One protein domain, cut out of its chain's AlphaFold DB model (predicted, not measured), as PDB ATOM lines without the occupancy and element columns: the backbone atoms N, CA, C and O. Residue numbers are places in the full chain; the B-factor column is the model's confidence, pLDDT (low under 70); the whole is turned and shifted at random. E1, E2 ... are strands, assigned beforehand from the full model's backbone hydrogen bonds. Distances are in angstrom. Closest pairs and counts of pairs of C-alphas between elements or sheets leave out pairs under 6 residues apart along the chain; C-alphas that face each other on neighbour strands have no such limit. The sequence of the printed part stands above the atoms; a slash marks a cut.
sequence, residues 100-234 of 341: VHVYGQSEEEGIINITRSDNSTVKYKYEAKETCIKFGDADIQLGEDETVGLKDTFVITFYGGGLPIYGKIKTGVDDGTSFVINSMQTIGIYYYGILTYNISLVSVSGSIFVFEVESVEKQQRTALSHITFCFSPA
ATOM      1  N   VAL A 100     153.863 147.123  69.020       69.12
ATOM      2  CA  VAL A 100     154.533 148.428  68.942       69.12
ATOM      3  C   VAL A 100     154.707 148.810  67.473       69.12
ATOM      4  O   VAL A 100     155.216 148.015  66.690       69.12
ATOM      5  N   HIS A 101     154.262 150.004  67.076       68.81
ATOM      6  CA  HIS A 101     154.438 150.506  65.710       68.81
ATOM      7  C   HIS A 101     154.522 152.037  65.675       68.81
ATOM      8  O   HIS A 101     153.996 152.712  66.562       68.81
ATOM      9  N   VAL A 102     155.158 152.592  64.641       68.75
ATOM     10  CA  VAL A 102     155.307 154.042  64.442       68.75
ATOM     11  C   VAL A 102     154.519 154.505  63.217       68.75
ATOM     12  O   VAL A 102     154.523 153.861  62.169       68.75
ATOM     13  N   TYR A 103     153.860 155.658  63.328       65.88
ATOM     14  CA  TYR A 103     153.149 156.283  62.220       65.88
ATOM     15  C   TYR A 103     154.093 156.538  61.034       65.88
ATOM     16  O   TYR A 103     155.114 157.210  61.164       65.88
ATOM     17  N   GLY A 104     153.734 156.029  59.856       62.12
ATOM     18  CA  GLY A 104     154.527 156.142  58.628       62.12
ATOM     19  C   GLY A 104     155.688 155.147  58.509       62.12
ATOM     20  O   GLY A 104     156.429 155.215  57.530       62.12
ATOM     21  N   GLN A 105     155.862 154.230  59.467       67.19
ATOM     22  CA  GLN A 105     156.845 153.152  59.366       67.19
ATOM     23  C   GLN A 105     156.445 152.133  58.287       67.19
ATOM     24  O   GLN A 105     155.269 151.960  57.959       67.19
ATOM     25  N   SER A 106     157.445 151.449  57.725       72.44
ATOM     26  CA  SER A 106     157.237 150.342  56.791       72.44
ATOM     27  C   SER A 106     156.417 149.212  57.414       72.44
ATOM     28  O   SER A 106     156.525 148.957  58.612       72.44
ATOM     29  N   GLU A 107     155.664 148.502  56.574       84.00
ATOM     30  CA  GLU A 107     154.798 147.403  57.004       84.00
ATOM     31  C   GLU A 107     155.563 146.309  57.770       84.00
ATOM     32  O   GLU A 107     156.672 145.919  57.397       84.00
ATOM     33  N   GLU A 108     154.933 145.795  58.824       82.94
ATOM     34  CA  GLU A 108     155.422 144.692  59.651       82.94
ATOM     35  C   GLU A 108     154.297 143.669  59.849       82.94
ATOM     36  O   GLU A 108     153.122 144.024  59.934       82.94
ATOM     37  N   GLU A 109     154.634 142.386  59.937       89.75
ATOM     38  CA  GLU A 109     153.675 141.318  60.213       89.75
ATOM     39  C   GLU A 109     154.209 140.348  61.265       89.75
ATOM     40  O   GLU A 109     155.414 140.110  61.369       89.75
ATOM     41  N   GLY A 110     153.304 139.756  62.040       87.69
ATOM     42  CA  GLY A 110     153.695 138.851  63.110       87.69
ATOM     43  C   GLY A 110     152.535 138.096  63.745       87.69
ATOM     44  O   GLY A 110     151.417 138.044  63.228       87.69
ATOM     45  N   ILE A 111     152.826 137.468  64.884       85.19
ATOM     46  CA  ILE A 111     151.849 136.750  65.707       85.19
ATOM     47  C   ILE A 111     151.931 137.301  67.126       85.19
ATOM     48  O   ILE A 111     153.017 137.372  67.697       85.19
ATOM     49  N   ILE A 112     150.781 137.630  67.709       82.94
ATOM     50  CA  ILE A 112     150.670 138.131  69.077       82.94
ATOM     51  C   ILE A 112     149.713 137.276  69.905       82.94
ATOM     52  O   ILE A 112     148.716 136.751  69.409       82.94
ATOM     53  N   ASN A 113     150.035 137.140  71.187       81.62
ATOM     54  CA  ASN A 113     149.188 136.507  72.184       81.62
ATOM     55  C   ASN A 113     148.252 137.552  72.801       81.62
ATOM     56  O   ASN A 113     148.709 138.468  73.480       81.62
ATOM     57  N   ILE A 114     146.951 137.391  72.595       82.75
ATOM     58  CA  ILE A 114     145.898 138.232  73.162       82.75
ATOM     59  C   ILE A 114     145.278 137.528  74.364       82.75
ATOM     60  O   ILE A 114     145.037 136.319  74.340       82.75
ATOM     61  N   THR A 115     145.043 138.287  75.433       80.94
ATOM     62  CA  THR A 115     144.361 137.776  76.627       80.94
ATOM     63  C   THR A 115     142.857 137.842  76.414       80.94
ATOM     64  O   THR A 115     142.335 138.888  76.019       80.94
ATOM     65  N   ARG A 116     142.178 136.733  76.706       85.62
ATOM     66  CA  ARG A 116     140.720 136.632  76.714       85.62
ATOM     67  C   ARG A 116     140.193 136.691  78.147       85.62
ATOM     68  O   ARG A 116     140.881 136.309  79.092       85.62
ATOM     69  N   SER A 117     138.963 137.161  78.328       87.81
ATOM     70  CA  SER A 117     138.332 137.387  79.638       87.81
ATOM     71  C   SER A 117     138.145 136.136  80.504       87.81
ATOM     72  O   SER A 117     137.882 136.254  81.697       87.81
ATOM     73  N   ASP A 118     138.272 134.940  79.932       83.31
ATOM     74  CA  ASP A 118     138.309 133.658  80.647       83.31
ATOM     75  C   ASP A 118     139.727 133.272  81.124       83.31
ATOM     76  O   ASP A 118     139.946 132.155  81.593       83.31
ATOM     77  N   ASN A 119     140.684 134.202  81.021       77.69
ATOM     78  CA  ASN A 119     142.121 134.045  81.261       77.69
ATOM     79  C   ASN A 119     142.837 133.096  80.289       77.69
ATOM     80  O   ASN A 119     144.011 132.775  80.501       77.69
ATOM     81  N   SER A 120     142.177 132.653  79.216       82.38
ATOM     82  CA  SER A 120     142.866 131.967  78.129       82.38
ATOM     83  C   SER A 120     143.699 132.957  77.305       82.38
ATOM     84  O   SER A 120     143.535 134.179  77.366       82.38
ATOM     85  N   THR A 121     144.658 132.423  76.553       80.25
ATOM     86  CA  THR A 121     145.486 133.197  75.627       80.25
ATOM     87  C   THR A 121     145.223 132.716  74.212       80.25
ATOM     88  O   THR A 121     145.273 131.514  73.950       80.25
ATOM     89  N   VAL A 122     144.976 133.651  73.302       85.81
ATOM     90  CA  VAL A 122     144.626 133.370  71.910       85.81
ATOM     91  C   VAL A 122     145.634 134.030  70.987       85.81
ATOM     92  O   VAL A 122     145.992 135.191  71.168       85.81
ATOM     93  N   LYS A 123     146.108 133.289  69.987       87.69
ATOM     94  CA  LYS A 123     147.051 133.813  69.003       87.69
ATOM     95  C   LYS A 123     146.308 134.512  67.883       87.69
ATOM     96  O   LYS A 123     145.432 133.912  67.268       87.69
ATOM     97  N   TYR A 124     146.717 135.740  67.604       91.94
ATOM     98  CA  TYR A 124     146.276 136.530  66.467       91.94
ATOM     99  C   TYR A 124     147.452 136.758  65.530       91.94
ATOM    100  O   TYR A 124     148.544 137.116  65.974       91.94
ATOM    101  N   LYS A 125     147.224 136.609  64.226       91.81
ATOM    102  CA  LYS A 125     148.113 137.224  63.235       91.81
ATOM    103  C   LYS A 125     147.869 138.725  63.227       91.81
ATOM    104  O   LYS A 125     146.713 139.140  63.316       91.81
ATOM    105  N   TYR A 126     148.919 139.521  63.083       93.81
ATOM    106  CA  TYR A 126     148.774 140.953  62.874       93.81
ATOM    107  C   TYR A 126     149.541 141.435  61.648       93.81
ATOM    108  O   TYR A 126     150.572 140.876  61.282       93.81
ATOM    109  N   GLU A 127     149.009 142.490  61.042       94.12
ATOM    110  CA  GLU A 127     149.645 143.298  60.006       94.12
ATOM    111  C   GLU A 127     149.642 144.746  60.510       94.12
ATOM    112  O   GLU A 127     148.577 145.348  60.695       94.12
ATOM    113  N   ALA A 128     150.824 145.297  60.759       88.12
ATOM    114  CA  ALA A 128     151.037 146.700  61.053       88.12
ATOM    115  C   ALA A 128     151.390 147.435  59.756       88.12
ATOM    116  O   ALA A 128     152.282 147.032  59.011       88.12
ATOM    117  N   LYS A 129     150.649 148.497  59.462       89.25
ATOM    118  CA  LYS A 129     150.841 149.389  58.318       89.25
ATOM    119  C   LYS A 129     151.075 150.798  58.832       89.25
ATOM    120  O   LYS A 129     150.679 151.102  59.955       89.25
ATOM    121  N   GLU A 130     151.535 151.674  57.940       84.62
ATOM    122  CA  GLU A 130     151.856 153.082  58.215       84.62
ATOM    123  C   GLU A 130     150.887 153.797  59.172       84.62
ATOM    124  O   GLU A 130     151.314 154.624  59.968       84.62
ATOM    125  N   THR A 131     149.583 153.518  59.110       89.56
ATOM    126  CA  THR A 131     148.576 154.178  59.959       89.56
ATOM    127  C   THR A 131     147.639 153.220  60.686       89.56
ATOM    128  O   THR A 131     146.742 153.673  61.395       89.56
ATOM    129  N   CYS A 132     147.797 151.906  60.512       93.56
ATOM    130  CA  CYS A 132     146.800 150.934  60.948       93.56
ATOM    131  C   CYS A 132     147.425 149.660  61.494       93.56
ATOM    132  O   CYS A 132     148.357 149.123  60.908       93.56
ATOM    133  N   ILE A 133     146.803 149.098  62.524       95.25
ATOM    134  CA  ILE A 133     147.064 147.737  62.983       95.25
ATOM    135  C   ILE A 133     145.840 146.884  62.685       95.25
ATOM    136  O   ILE A 133     144.728 147.186  63.127       95.25
ATOM    137  N   LYS A 134     146.040 145.811  61.928       95.81
ATOM    138  CA  LYS A 134     145.020 144.811  61.621       95.81
ATOM    139  C   LYS A 134     145.348 143.529  62.367       95.81
ATOM    140  O   LYS A 134     146.403 142.949  62.153       95.81
ATOM    141  N   PHE A 135     144.406 143.055  63.168       95.06
ATOM    142  CA  PHE A 135     144.408 141.717  63.742       95.06
ATOM    143  C   PHE A 135     143.551 140.819  62.856       95.06
ATOM    144  O   PHE A 135     142.401 141.154  62.552       95.06
ATOM    145  N   GLY A 136     144.133 139.720  62.391       90.50
ATOM    146  CA  GLY A 136     143.472 138.749  61.530       90.50
ATOM    147  C   GLY A 136     142.968 137.519  62.255       90.50
ATOM    148  O   GLY A 136     142.702 137.566  63.453       90.50
ATOM    149  N   ASP A 137     142.820 136.430  61.500       83.12
ATOM    150  CA  ASP A 137     142.211 135.213  62.020       83.12
ATOM    151  C   ASP A 137     142.982 134.691  63.240       83.12
ATOM    152  O   ASP A 137     144.205 134.501  63.208       83.12
ATOM    153  N   ALA A 138     142.231 134.462  64.311       85.69
ATOM    154  CA  ALA A 138     142.713 133.818  65.516       85.69
ATOM    155  C   ALA A 138     142.566 132.299  65.445       85.69
ATOM    156  O   ALA A 138     141.652 131.791  64.794       85.69
ATOM    157  N   ASP A 139     143.406 131.585  66.198       84.31
ATOM    158  CA  ASP A 139     143.305 130.124  66.332       84.31
ATOM    159  C   ASP A 139     141.924 129.691  66.873       84.31
ATOM    160  O   ASP A 139     141.381 128.672  66.450       84.31
ATOM    161  N   ILE A 140     141.337 130.486  67.781       88.31
ATOM    162  CA  ILE A 140     139.948 130.350  68.246       88.31
ATOM    163  C   ILE A 140     139.278 131.723  68.169       88.31
ATOM    164  O   ILE A 140     139.474 132.581  69.040       88.31
ATOM    165  N   GLN A 141     138.480 131.924  67.121       91.81
ATOM    166  CA  GLN A 141     137.819 133.197  66.846       91.81
ATOM    167  C   GLN A 141     136.844 133.597  67.959       91.81
ATOM    168  O   GLN A 141     136.148 132.771  68.557       91.81
ATOM    169  N   LEU A 142     136.811 134.896  68.239       93.12
ATOM    170  CA  LEU A 142     135.835 135.497  69.136       93.12
ATOM    171  C   LEU A 142     134.451 135.505  68.464       93.12
ATOM    172  O   LEU A 142     134.345 135.813  67.279       93.12
ATOM    173  N   GLY A 143     133.391 135.177  69.202       90.88
ATOM    174  CA  GLY A 143     132.034 135.060  68.654       90.88
ATOM    175  C   GLY A 143     131.739 133.749  67.921       90.88
ATOM    176  O   GLY A 143     130.741 133.659  67.203       90.88
ATOM    177  N   GLU A 144     132.581 132.733  68.114       91.19
ATOM    178  CA  GLU A 144     132.205 131.334  67.905       91.19
ATOM    179  C   GLU A 144     131.360 130.814  69.073       91.19
ATOM    180  O   GLU A 144     131.285 131.462  70.111       91.19
ATOM    181  N   ASP A 145     130.710 129.652  68.922       88.62
ATOM    182  CA  ASP A 145     129.707 129.162  69.892       88.62
ATOM    183  C   ASP A 145     130.239 129.103  71.335       88.62
ATOM    184  O   ASP A 145     129.513 129.405  72.278       88.62
ATOM    185  N   GLU A 146     131.516 128.759  71.500       89.56
ATOM    186  CA  GLU A 146     132.187 128.640  72.801       89.56
ATOM    187  C   GLU A 146     132.763 129.970  73.318       89.56
ATOM    188  O   GLU A 146     133.210 130.044  74.460       89.56
ATOM    189  N   THR A 147     132.772 131.020  72.491       93.00
ATOM    190  CA  THR A 147     133.417 132.308  72.788       93.00
ATOM    191  C   THR A 147     132.456 133.498  72.764       93.00
ATOM    192  O   THR A 147     132.880 134.637  72.969       93.00
ATOM    193  N   VAL A 148     131.154 133.258  72.560       94.00
ATOM    194  CA  VAL A 148     130.100 134.258  72.791       94.00
ATOM    195  C   VAL A 148     130.071 134.646  74.270       94.00
ATOM    196  O   VAL A 148     130.131 133.789  75.148       94.00
ATOM    197  N   GLY A 149     129.965 135.942  74.557       93.12
ATOM    198  CA  GLY A 149     130.021 136.497  75.911       93.12
ATOM    199  C   GLY A 149     131.442 136.705  76.439       93.12
ATOM    200  O   GLY A 149     131.608 137.226  77.540       93.12
ATOM    201  N   LEU A 150     132.469 136.301  75.682       94.81
ATOM    202  CA  LEU A 150     133.865 136.557  76.027       94.81
ATOM    203  C   LEU A 150     134.365 137.844  75.377       94.81
ATOM    204  O   LEU A 150     133.760 138.401  74.455       94.81
ATOM    205  N   LYS A 151     135.508 138.305  75.878       93.44
ATOM    206  CA  LYS A 151     136.149 139.542  75.463       93.44
ATOM    207  C   LYS A 151     137.642 139.350  75.269       93.44
ATOM    208  O   LYS A 151     138.288 138.747  76.118       93.44
ATOM    209  N   ASP A 152     138.164 139.938  74.202       92.56
ATOM    210  CA  ASP A 152     139.590 139.982  73.892       92.56
ATOM    211  C   ASP A 152     140.145 141.394  74.105       92.56
ATOM    212  O   ASP A 152     139.533 142.383  73.686       92.56
ATOM    213  N   THR A 153     141.306 141.484  74.761       87.38
ATOM    214  CA  THR A 153     141.971 142.755  75.082       87.38
ATOM    215  C   THR A 153     143.172 142.987  74.169       87.38
ATOM    216  O   THR A 153     144.198 142.316  74.282       87.38
ATOM    217  N   PHE A 154     143.066 143.980  73.293       90.31
ATOM    218  CA  PHE A 154     144.115 144.377  72.360       90.31
ATOM    219  C   PHE A 154     144.870 145.569  72.928       90.31
ATOM    220  O   PHE A 154     144.285 146.631  73.140       90.31
ATOM    221  N   VAL A 155     146.171 145.405  73.150       82.69
ATOM    222  CA  VAL A 155     147.038 146.508  73.568       82.69
ATOM    223  C   VAL A 155     147.940 146.898  72.410       82.69
ATOM    224  O   VAL A 155     148.632 146.051  71.843       82.69
ATOM    225  N   ILE A 156     147.886 148.172  72.035       81.88
ATOM    226  CA  ILE A 156     148.599 148.718  70.884       81.88
ATOM    227  C   ILE A 156     149.342 149.966  71.330       81.88
ATOM    228  O   ILE A 156     148.720 150.939  71.745       81.88
ATOM    229  N   THR A 157     150.655 149.958  71.179       75.69
ATOM    230  CA  THR A 157     151.493 151.148  71.249       75.69
ATOM    231  C   THR A 157     151.679 151.668  69.826       75.69
ATOM    232  O   THR A 157     152.350 151.031  69.019       75.69
ATOM    233  N   PHE A 158     151.050 152.797  69.489       75.62
ATOM    234  CA  PHE A 158     151.117 153.392  68.150       75.62
ATOM    235  C   PHE A 158     151.678 154.816  68.212       75.62
ATOM    236  O   PHE A 158     150.952 155.781  68.463       75.62
ATOM    237  N   TYR A 159     152.982 154.956  67.991       68.38
ATOM    238  CA  TYR A 159     153.682 156.236  68.083       68.38
ATOM    239  C   TYR A 159     153.260 157.189  66.963       68.38
ATOM    240  O   TYR A 159     153.164 156.791  65.806       68.38
ATOM    241  N   GLY A 160     152.974 158.451  67.303       68.62
ATOM    242  CA  GLY A 160     152.460 159.453  66.356       68.62
ATOM    243  C   GLY A 160     150.993 159.248  65.943       68.62
ATOM    244  O   GLY A 160     150.434 160.075  65.221       68.62
ATOM    245  N   GLY A 161     150.349 158.177  66.418       77.62
ATOM    246  CA  GLY A 161     148.928 157.913  66.235       77.62
ATOM    247  C   GLY A 161     148.082 158.489  67.365       77.62
ATOM    248  O   GLY A 161     148.500 158.574  68.516       77.62
ATOM    249  N   GLY A 162     146.860 158.881  67.039       83.75
ATOM    250  CA  GLY A 162     145.928 159.484  67.971       83.75
ATOM    251  C   GLY A 162     144.474 159.293  67.570       83.75
ATOM    252  O   GLY A 162     144.129 158.611  66.600       83.75
ATOM    253  N   LEU A 163     143.611 159.927  68.357       86.31
ATOM    254  CA  LEU A 163     142.187 160.026  68.070       86.31
ATOM    255  C   LEU A 163     141.930 161.041  66.933       86.31
ATOM    256  O   LEU A 163     142.663 162.023  66.815       86.31
ATOM    257  N   PRO A 164     140.862 160.862  66.139       93.56
ATOM    258  CA  PRO A 164     139.955 159.719  66.171       93.56
ATOM    259  C   PRO A 164     140.603 158.445  65.618       93.56
ATOM    260  O   PRO A 164     141.419 158.489  64.698       93.56
ATOM    261  N   ILE A 165     140.202 157.305  66.176       95.81
ATOM    262  CA  ILE A 165     140.577 155.980  65.683       95.81
ATOM    263  C   ILE A 165     139.458 155.489  64.770       95.81
ATOM    264  O   ILE A 165     138.307 155.347  65.194       95.81
ATOM    265  N   TYR A 166     139.796 155.226  63.516       97.00
ATOM    266  CA  TYR A 166     138.897 154.625  62.541       97.00
ATOM    267  C   TYR A 166     139.121 153.129  62.554       97.00
ATOM    268  O   TYR A 166     140.245 152.673  62.389       97.00
ATOM    269  N   GLY A 167     138.068 152.350  62.727       96.06
ATOM    270  CA  GLY A 167     138.200 150.908  62.716       96.06
ATOM    271  C   GLY A 167     137.262 150.227  61.749       96.06
ATOM    272  O   GLY A 167     136.292 150.806  61.253       96.06
ATOM    273  N   LYS A 168     137.588 148.971  61.469       96.06
ATOM    274  CA  LYS A 168     136.772 148.081  60.654       96.06
ATOM    275  C   LYS A 168     136.764 146.708  61.295       96.06
ATOM    276  O   LYS A 168     137.825 146.161  61.576       96.06
ATOM    277  N   ILE A 169     135.579 146.158  61.510       94.38
ATOM    278  CA  ILE A 169     135.384 144.786  61.975       94.38
ATOM    279  C   ILE A 169     134.830 143.964  60.819       94.38
ATOM    280  O   ILE A 169     133.910 144.412  60.146       94.38
ATOM    281  N   LYS A 170     135.402 142.793  60.549       93.31
ATOM    282  CA  LYS A 170     134.955 141.887  59.491       93.31
ATOM    283  C   LYS A 170     134.567 140.541  60.079       93.31
ATOM    284  O   LYS A 170     135.307 139.959  60.874       93.31
ATOM    285  N   THR A 171     133.430 140.040  59.620       90.56
ATOM    286  CA  THR A 171     132.911 138.716  59.965       90.56
ATOM    287  C   THR A 171     132.775 137.848  58.713       90.56
ATOM    288  O   THR A 171     133.125 138.266  57.609       90.56
ATOM    289  N   GLY A 172     132.246 136.630  58.850       85.00
ATOM    290  CA  GLY A 172     131.890 135.788  57.705       85.00
ATOM    291  C   GLY A 172     130.637 136.242  56.942       85.00
ATOM    292  O   GLY A 172     130.289 135.616  55.940       85.00
ATOM    293  N   VAL A 173     129.938 137.283  57.411       82.56
ATOM    294  CA  VAL A 173     128.679 137.784  56.828       82.56
ATOM    295  C   VAL A 173     128.882 139.018  55.946       82.56
ATOM    296  O   VAL A 173     128.141 139.200  54.981       82.56
ATOM    297  N   ASP A 174     129.863 139.866  56.252       77.81
ATOM    298  CA  ASP A 174     130.101 141.134  55.565       77.81
ATOM    299  C   ASP A 174     131.573 141.320  55.169       77.81
ATOM    300  O   ASP A 174     132.479 140.696  55.712       77.81
ATOM    301  N   ASP A 175     131.839 142.236  54.234       75.88
ATOM    302  CA  ASP A 175     133.213 142.671  53.929       75.88
ATOM    303  C   ASP A 175     133.772 143.681  54.942       75.88
ATOM    304  O   ASP A 175     134.890 144.188  54.794       75.88
ATOM    305  N   GLY A 176     133.000 143.919  55.998       83.81
ATOM    306  CA  GLY A 176     133.360 144.575  57.235       83.81
ATOM    307  C   GLY A 176     132.611 145.881  57.476       83.81
ATOM    308  O   GLY A 176     132.419 146.693  56.569       83.81
ATOM    309  N   THR A 177     132.236 146.078  58.731       92.75
ATOM    310  CA  THR A 177     131.518 147.232  59.256       92.75
ATOM    311  C   THR A 177     132.513 148.236  59.834       92.75
ATOM    312  O   THR A 177     133.383 147.880  60.629       92.75
ATOM    313  N   SER A 178     132.408 149.501  59.424       95.69
ATOM    314  CA  SER A 178     133.284 150.573  59.909       95.69
ATOM    315  C   SER A 178     132.764 151.194  61.205       95.69
ATOM    316  O   SER A 178     131.556 151.334  61.395       95.69
ATOM    317  N   PHE A 179     133.677 151.634  62.064       95.88
ATOM    318  CA  PHE A 179     133.380 152.351  63.302       95.88
ATOM    319  C   PHE A 179     134.390 153.479  63.545       95.88
ATOM    320  O   PHE A 179     135.475 153.487  62.967       95.88
ATOM    321  N   VAL A 180     134.028 154.450  64.390       97.00
ATOM    322  CA  VAL A 180     134.898 155.583  64.741       97.00
ATOM    323  C   VAL A 180     134.879 155.808  66.244       97.00
ATOM    324  O   VAL A 180     133.819 156.041  66.828       97.00
ATOM    325  N   ILE A 181     136.056 155.769  66.861       95.88
ATOM    326  CA  ILE A 181     136.276 156.035  68.280       95.88
ATOM    327  C   ILE A 181     136.887 157.429  68.419       95.88
ATOM    328  O   ILE A 181     138.008 157.664  67.978       95.88
ATOM    329  N   ASN A 182     136.145 158.359  69.023       90.94
ATOM    330  CA  ASN A 182     136.584 159.754  69.194       90.94
ATOM    331  C   ASN A 182     137.139 160.051  70.597       90.94
ATOM    332  O   ASN A 182     137.767 161.082  70.808       90.94
ATOM    333  N   SER A 183     136.880 159.168  71.558       87.25
ATOM    334  CA  SER A 183     137.299 159.256  72.958       87.25
ATOM    335  C   SER A 183     137.160 157.875  73.604       87.25
ATOM    336  O   SER A 183     136.723 156.931  72.943       87.25
ATOM    337  N   MET A 184     137.511 157.735  74.886       86.00
ATOM    338  CA  MET A 184     137.190 156.520  75.644       86.00
ATOM    339  C   MET A 184     135.672 156.306  75.655       86.00
ATOM    340  O   MET A 184     134.927 157.050  76.295       86.00
ATOM    341  N   GLN A 185     135.219 155.317  74.892       89.94
ATOM    342  CA  GLN A 185     133.812 154.997  74.685       89.94
ATOM    343  C   GLN A 185     133.660 153.531  74.279       89.94
ATOM    344  O   GLN A 185     134.635 152.870  73.924       89.94
ATOM    345  N   THR A 186     132.416 153.053  74.280       94.81
ATOM    346  CA  THR A 186     132.035 151.746  73.735       94.81
ATOM    347  C   THR A 186     131.113 151.933  72.540       94.81
ATOM    348  O   THR A 186     130.174 152.727  72.597       94.81
ATOM    349  N   ILE A 187     131.381 151.205  71.461       96.94
ATOM    350  CA  ILE A 187     130.596 151.198  70.230       96.94
ATOM    351  C   ILE A 187     129.976 149.816  70.065       96.94
ATOM    352  O   ILE A 187     130.689 148.816  70.039       96.94
ATOM    353  N   GLY A 188     128.654 149.771  69.913       96.69
ATOM    354  CA  GLY A 188     127.946 148.548  69.552       96.69
ATOM    355  C   GLY A 188     127.955 148.325  68.041       96.69
ATOM    356  O   GLY A 188     127.633 149.235  67.275       96.69
ATOM    357  N   ILE A 189     128.285 147.111  67.617       95.19
ATOM    358  CA  ILE A 189     128.221 146.651  66.229       95.19
ATOM    359  C   ILE A 189     127.051 145.688  66.095       95.19
ATOM    360  O   ILE A 189     126.935 144.725  66.857       95.19
ATOM    361  N   TYR A 190     126.195 145.950  65.109       92.50
ATOM    362  CA  TYR A 190     124.940 145.237  64.935       92.50
ATOM    363  C   TYR A 190     124.928 144.459  63.627       92.50
ATOM    364  O   TYR A 190     125.041 145.049  62.553       92.50
ATOM    365  N   TYR A 191     124.689 143.154  63.712       90.44
ATOM    366  CA  TYR A 191     124.405 142.312  62.556       90.44
ATOM    367  C   TYR A 191     122.943 141.886  62.583       90.44
ATOM    368  O   TYR A 191     122.419 141.464  63.609       90.44
ATOM    369  N   TYR A 192     122.254 142.039  61.449       88.44
ATOM    370  CA  TYR A 192     120.818 141.744  61.326       88.44
ATOM    371  C   TYR A 192     119.932 142.483  62.351       88.44
ATOM    372  O   TYR A 192     118.870 141.998  62.728       88.44
ATOM    373  N   GLY A 193     120.362 143.669  62.796       88.06
ATOM    374  CA  GLY A 193     119.656 144.468  63.803       88.06
ATOM    375  C   GLY A 193     119.868 144.012  65.253       88.06
ATOM    376  O   GLY A 193     119.222 144.552  66.145       88.06
ATOM    377  N   ILE A 194     120.765 143.055  65.497       90.62
ATOM    378  CA  ILE A 194     121.082 142.502  66.818       90.62
ATOM    379  C   ILE A 194     122.491 142.932  67.214       90.62
ATOM    380  O   ILE A 194     123.396 142.886  66.384       90.62
ATOM    381  N   LEU A 195     122.679 143.355  68.467       94.94
ATOM    382  CA  LEU A 195     123.997 143.709  68.994       94.94
ATOM    383  C   LEU A 195     124.876 142.457  69.041       94.94
ATOM    384  O   LEU A 195     124.592 141.524  69.781       94.94
ATOM    385  N   THR A 196     125.942 142.441  68.251       94.94
ATOM    386  CA  THR A 196     126.819 141.272  68.101       94.94
ATOM    387  C   THR A 196     128.161 141.495  68.777       94.94
ATOM    388  O   THR A 196     128.685 140.573  69.395       94.94
ATOM    389  N   TYR A 197     128.703 142.714  68.695       96.88
ATOM    390  CA  TYR A 197     129.962 143.070  69.345       96.88
ATOM    391  C   TYR A 197     129.873 144.408  70.060       96.88
ATOM    392  O   TYR A 197     129.252 145.340  69.550       96.88
ATOM    393  N   ASN A 198     130.573 144.521  71.184       97.62
ATOM    394  CA  ASN A 198     130.957 145.802  71.764       97.62
ATOM    395  C   ASN A 198     132.450 146.021  71.530       97.62
ATOM    396  O   ASN A 198     133.259 145.145  71.825       97.62
ATOM    397  N   ILE A 199     132.810 147.191  71.013       97.94
ATOM    398  CA  ILE A 199     134.200 147.615  70.835       97.94
ATOM    399  C   ILE A 199     134.432 148.815  71.740       97.94
ATOM    400  O   ILE A 199     133.843 149.879  71.534       97.94
ATOM    401  N   SER A 200     135.289 148.650  72.735       92.06
ATOM    402  CA  SER A 200     135.574 149.659  73.747       92.06
ATOM    403  C   SER A 200     137.017 150.125  73.637       92.06
ATOM    404  O   SER A 200     137.925 149.303  73.592       92.06
ATOM    405  N   LEU A 201     137.242 151.439  73.654       92.44
ATOM    406  CA  LEU A 201     138.544 152.004  74.006       92.44
ATOM    407  C   LEU A 201     138.536 152.254  75.512       92.44
ATOM    408  O   LEU A 201     137.831 153.151  75.981       92.44
ATOM    409  N   VAL A 202     139.272 151.434  76.257       81.19
ATOM    410  CA  VAL A 202     139.196 151.403  77.725       81.19
ATOM    411  C   VAL A 202     140.268 152.246  78.398       81.19
ATOM    412  O   VAL A 202     140.048 152.739  79.499       81.19
ATOM    413  N   SER A 203     141.412 152.438  77.741       72.69
ATOM    414  CA  SER A 203     142.485 153.289  78.245       72.69
ATOM    415  C   SER A 203     143.290 153.887  77.098       72.69
ATOM    416  O   SER A 203     143.506 153.235  76.075       72.69
ATOM    417  N   VAL A 204     143.736 155.127  77.300       69.31
ATOM    418  CA  VAL A 204     144.751 155.800  76.485       69.31
ATOM    419  C   VAL A 204     145.797 156.371  77.436       69.31
ATOM    420  O   VAL A 204     145.469 157.212  78.272       69.31
ATOM    421  N   SER A 205     147.041 155.916  77.313       60.88
ATOM    422  CA  SER A 205     148.182 156.387  78.106       60.88
ATOM    423  C   SER A 205     149.332 156.736  77.167       60.88
ATOM    424  O   SER A 205     150.087 155.860  76.737       60.88
ATOM    425  N   GLY A 206     149.432 158.014  76.790       64.31
ATOM    426  CA  GLY A 206     150.349 158.458  75.737       64.31
ATOM    427  C   GLY A 206     150.014 157.788  74.401       64.31
ATOM    428  O   GLY A 206     148.896 157.922  73.910       64.31
ATOM    429  N   SER A 207     150.975 157.041  73.854       68.12
ATOM    430  CA  SER A 207     150.839 156.280  72.602       68.12
ATOM    431  C   SER A 207     150.243 154.878  72.793       68.12
ATOM    432  O   SER A 207     150.119 154.138  71.821       68.12
ATOM    433  N   ILE A 208     149.909 154.485  74.029       70.19
ATOM    434  CA  ILE A 208     149.337 153.169  74.336       70.19
ATOM    435  C   ILE A 208     147.817 153.259  74.343       70.19
ATOM    436  O   ILE A 208     147.223 154.023  75.107       70.19
ATOM    437  N   PHE A 209     147.192 152.414  73.535       81.75
ATOM    438  CA  PHE A 209     145.756 152.264  73.399       81.75
ATOM    439  C   PHE A 209     145.365 150.852  73.810       81.75
ATOM    440  O   PHE A 209     145.886 149.865  73.285       81.75
ATOM    441  N   VAL A 210     144.424 150.755  74.744       84.69
ATOM    442  CA  VAL A 210     143.855 149.476  75.164       84.69
ATOM    443  C   VAL A 210     142.435 149.392  74.639       84.69
ATOM    444  O   VAL A 210     141.574 150.193  75.017       84.69
ATOM    445  N   PHE A 211     142.193 148.408  73.782       93.06
ATOM    446  CA  PHE A 211     140.876 148.093  73.264       93.06
ATOM    447  C   PHE A 211     140.370 146.790  73.852       93.06
ATOM    448  O   PHE A 211     141.120 145.840  74.052       93.06
ATOM    449  N   GLU A 212     139.068 146.729  74.054       93.75
ATOM    450  CA  GLU A 212     138.370 145.506  74.399       93.75
ATOM    451  C   GLU A 212     137.303 145.243  73.346       93.75
ATOM    452  O   GLU A 212     136.495 146.122  73.042       93.75
ATOM    453  N   VAL A 213     137.302 144.036  72.787       96.69
ATOM    454  CA  VAL A 213     136.248 143.577  71.882       96.69
ATOM    455  C   VAL A 213     135.518 142.450  72.576       96.69
ATOM    456  O   VAL A 213     136.108 141.417  72.862       96.69
ATOM    457  N   GLU A 214     134.241 142.652  72.858       96.81
ATOM    458  CA  GLU A 214     133.359 141.662  73.467       96.81
ATOM    459  C   GLU A 214     132.422 141.105  72.400       96.81
ATOM    460  O   GLU A 214     131.779 141.876  71.684       96.81
ATOM    461  N   SER A 215     132.314 139.779  72.309       96.19
ATOM    462  CA  SER A 215     131.210 139.143  71.589       96.19
ATOM    463  C   SER A 215     129.994 139.076  72.503       96.19
ATOM    464  O   SER A 215     130.084 138.554  73.606       96.19
ATOM    465  N   VAL A 216     128.854 139.585  72.042       96.00
ATOM    466  CA  VAL A 216     127.622 139.681  72.839       96.00
ATOM    467  C   VAL A 216     126.650 138.573  72.454       96.00
ATOM    468  O   VAL A 216     126.286 137.740  73.279       96.00
ATOM    469  N   GLU A 217     126.263 138.526  71.182       90.44
ATOM    470  CA  GLU A 217     125.395 137.489  70.629       90.44
ATOM    471  C   GLU A 217     125.936 137.013  69.283       90.44
ATOM    472  O   GLU A 217     126.409 137.813  68.473       90.44
ATOM    473  N   LYS A 218     125.823 135.710  69.009       85.31
ATOM    474  CA  LYS A 218     126.176 135.125  67.711       85.31
ATOM    475  C   LYS A 218     124.943 134.975  66.829       85.31
ATOM    476  O   LYS A 218     123.927 134.416  67.240       85.31
ATOM    477  N   GLN A 219     125.070 135.400  65.574       80.56
ATOM    478  CA  GLN A 219     124.095 135.161  64.516       80.56
ATOM    479  C   GLN A 219     124.805 134.521  63.325       80.56
ATOM    480  O   GLN A 219     125.686 135.119  62.722       80.56
ATOM    481  N   GLN A 220     124.400 133.317  62.925       84.56
ATOM    482  CA  GLN A 220     124.948 132.656  61.734       84.56
ATOM    483  C   GLN A 220     126.497 132.644  61.720       84.56
ATOM    484  O   GLN A 220     127.115 132.020  62.577       84.56
ATOM    485  N   ARG A 221     127.124 133.317  60.740       86.25
ATOM    486  CA  ARG A 221     128.577 133.360  60.503       86.25
ATOM    487  C   ARG A 221     129.215 134.671  60.981       86.25
ATOM    488  O   ARG A 221     130.091 135.207  60.308       86.25
ATOM    489  N   THR A 222     128.761 135.221  62.107       89.56
ATOM    490  CA  THR A 222     129.272 136.498  62.631       89.56
ATOM    491  C   THR A 222     130.553 136.385  63.452       89.56
ATOM    492  O   THR A 222     130.930 137.383  64.054       89.56
ATOM    493  N   ALA A 223     131.229 135.232  63.505       91.12
ATOM    494  CA  ALA A 223     132.514 135.107  64.198       91.12
ATOM    495  C   ALA A 223     133.536 136.136  63.675       91.12
ATOM    496  O   ALA A 223     133.542 136.487  62.486       91.12
ATOM    497  N   LEU A 224     134.357 136.660  64.584       92.81
ATOM    498  CA  LEU A 224     135.318 137.718  64.314       92.81
ATOM    499  C   LEU A 224     136.462 137.163  63.471       92.81
ATOM    500  O   LEU A 224     137.323 136.442  63.973       92.81
ATOM    501  N   SER A 225     136.488 137.546  62.197       91.56
ATOM    502  CA  SER A 225     137.586 137.185  61.304       91.56
ATOM    503  C   SER A 225     138.716 138.204  61.393       91.56
ATOM    504  O   SER A 225     139.871 137.830  61.547       91.56
ATOM    505  N   HIS A 226     138.400 139.500  61.314       92.12
ATOM    506  CA  HIS A 226     139.415 140.549  61.399       92.12
ATOM    507  C   HIS A 226     138.888 141.773  62.139       92.12
ATOM    508  O   HIS A 226     137.722 142.147  61.989       92.12
ATOM    509  N   ILE A 227     139.777 142.463  62.847       96.00
ATOM    510  CA  ILE A 227     139.539 143.822  63.326       96.00
ATOM    511  C   ILE A 227     140.741 144.700  63.003       96.00
ATOM    512  O   ILE A 227     141.890 144.281  63.094       96.00
ATOM    513  N   THR A 228     140.484 145.921  62.561       96.69
ATOM    514  CA  THR A 228     141.517 146.902  62.233       96.69
ATOM    515  C   THR A 228     141.276 148.177  63.015       96.69
ATOM    516  O   THR A 228     140.133 148.623  63.112       96.69
ATOM    517  N   PHE A 229     142.357 148.765  63.520       97.38
ATOM    518  CA  PHE A 229     142.391 150.071  64.162       97.38
ATOM    519  C   PHE A 229     143.373 150.960  63.401       97.38
ATOM    520  O   PHE A 229     144.557 150.650  63.325       97.38
ATOM    521  N   CYS A 230     142.869 152.038  62.813       96.19
ATOM    522  CA  CYS A 230     143.633 153.040  62.088       96.19
ATOM    523  C   CYS A 230     143.645 154.345  62.875       96.19
ATOM    524  O   CYS A 230     142.591 154.879  63.228       96.19
ATOM    525  N   PHE A 231     144.836 154.856  63.137       92.62
ATOM    526  CA  PHE A 231     145.058 156.008  63.990       92.62
ATOM    527  C   PHE A 231     145.142 157.271  63.140       92.62
ATOM    528  O   PHE A 231     145.764 157.285  62.078       92.62
ATOM    529  N   SER A 232     144.508 158.347  63.604       90.06
ATOM    530  CA  SER A 232     144.747 159.667  63.020       90.06
ATOM    531  C   SER A 232     146.151 160.139  63.389       90.06
ATOM    532  O   SER A 232     146.640 159.755  64.451       90.06
ATOM    533  N   PRO A 233     146.801 160.991  62.583       82.25
ATOM    534  CA  PRO A 233     148.035 161.629  63.016       82.25
ATOM    535  C   PRO A 233     147.743 162.462  64.267       82.25
ATOM    536  O   PRO A 233     146.848 163.313  64.268       82.25
ATOM    537  N   ALA A 234     148.464 162.198  65.352       68.69
ATOM    538  CA  ALA A 234     148.346 162.989  66.563       68.69
ATOM    539  C   ALA A 234     148.988 164.368  66.340       68.69
ATOM    540  O   ALA A 234     150.098 164.472  65.830       68.69
TER     541      ALA A 234
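This is residues 100 to 234 of the 341 residues of an uncharacterized protein of Thermoplasmata archaeon (UniProt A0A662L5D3). Strands alone make a flattened, nearly closed barrel: one strongly twisted sheet rolls round until its edge strands E7 and E8 come near each other without pairing. E6, E11 and E4 make one wall, E5, E10 and E9 the opposite one; E2 and E3 turn the corner between E4 and E5, joined to E5 at only a short stretch of E2, and little E1 runs beside the far end of E5. The printed part has 135 residues, with no named helix and eleven named strands, E1 to E11 in order along the chain; the class is all strand. The sheet is branched at E5, with antiparallel neighbour pairs but for the parallel E1 and E5. The whole is compact, with a radius of gyration of the C-alphas of 13.9 A and spans of 38 by 27 by 27 A.

Start at E1, residues 100 to 102, an edge strand parallel to E5, residues 151 to 159; look for N 101 and O 157, 2.9 A apart. Next find E2, residues 108 to 116, which bends by 50 degrees at residue 111. It forms a hairpin with E3, residues 121 to 129, at 147 degrees, with N 112 and O 124 at 2.9 A. On the other side of E2, beside its residues 115 to 116, is E5, with N 153 and O 115 at 3.1 A. E3 and E4, residues 132 to 138, are a hairpin too, with N 134 and O 127 at 2.9 A. E2, E3 and E4 are a meander, each strand the antiparallel neighbour of the one before; E2 to E5 form a Greek key, the first strand pairing antiparallel with the fourth. E5 has E1 and E2 on one side and E10, residues 208 to 215, on the other, with N 154 and O 211 at 2.8 A. E6, residues 161 to 171, bends by 82 degrees at residue 164 and forms a hairpin with E7, residues 177 to 181, with N 167 and O 179 at 2.8 A. E8, residues 186 to 191, E9, residues 194 to 205, and E10 make a second meander; see N 187 and O 199 at 2.8 A, and N 200 and O 212 at 2.8 A. E7 and E8 have 3 pairs of C-alphas within 8 A, the closest being Phe 179 and Ile 187 at 7.6 A. Last, E11, residues 224 to 233, has E4 on one side, with N 135 and O 227 at 2.8 A, and E6 on the other, with N 168 and O 228 at 3.0 A.

Find C-alpha 100 at (154.533, 148.428, 68.942), where E1 begins; it is 7.2 A long. From C-alpha 108 at (155.422, 144.692, 59.651), E2 runs 23.9 A. E3 measures 24.3 A, E4 18.2 A, E5 25.3 A and E6 25.8 A. E7 measures 13.5 A and E8 16.5 A. E9, with 12 residues the longest strand, runs 32.5 A, and E10 23.1 A. E11 runs 27.1 A to C-alpha 233 at (148.035, 161.629, 63.016).

The C-alphas farthest apart are those of Gly 206 and Gln 220, at 38.8 A. The printed part has no cut. Residues 139 to 150 make the long link from E4 to E5; the link from E10 to E11 is short, and the other links are tight. The mean pLDDT of the printed part is 87.0; the model is under 70 at residues 100 to 105, 159 to 160, 204 to 207 and 234.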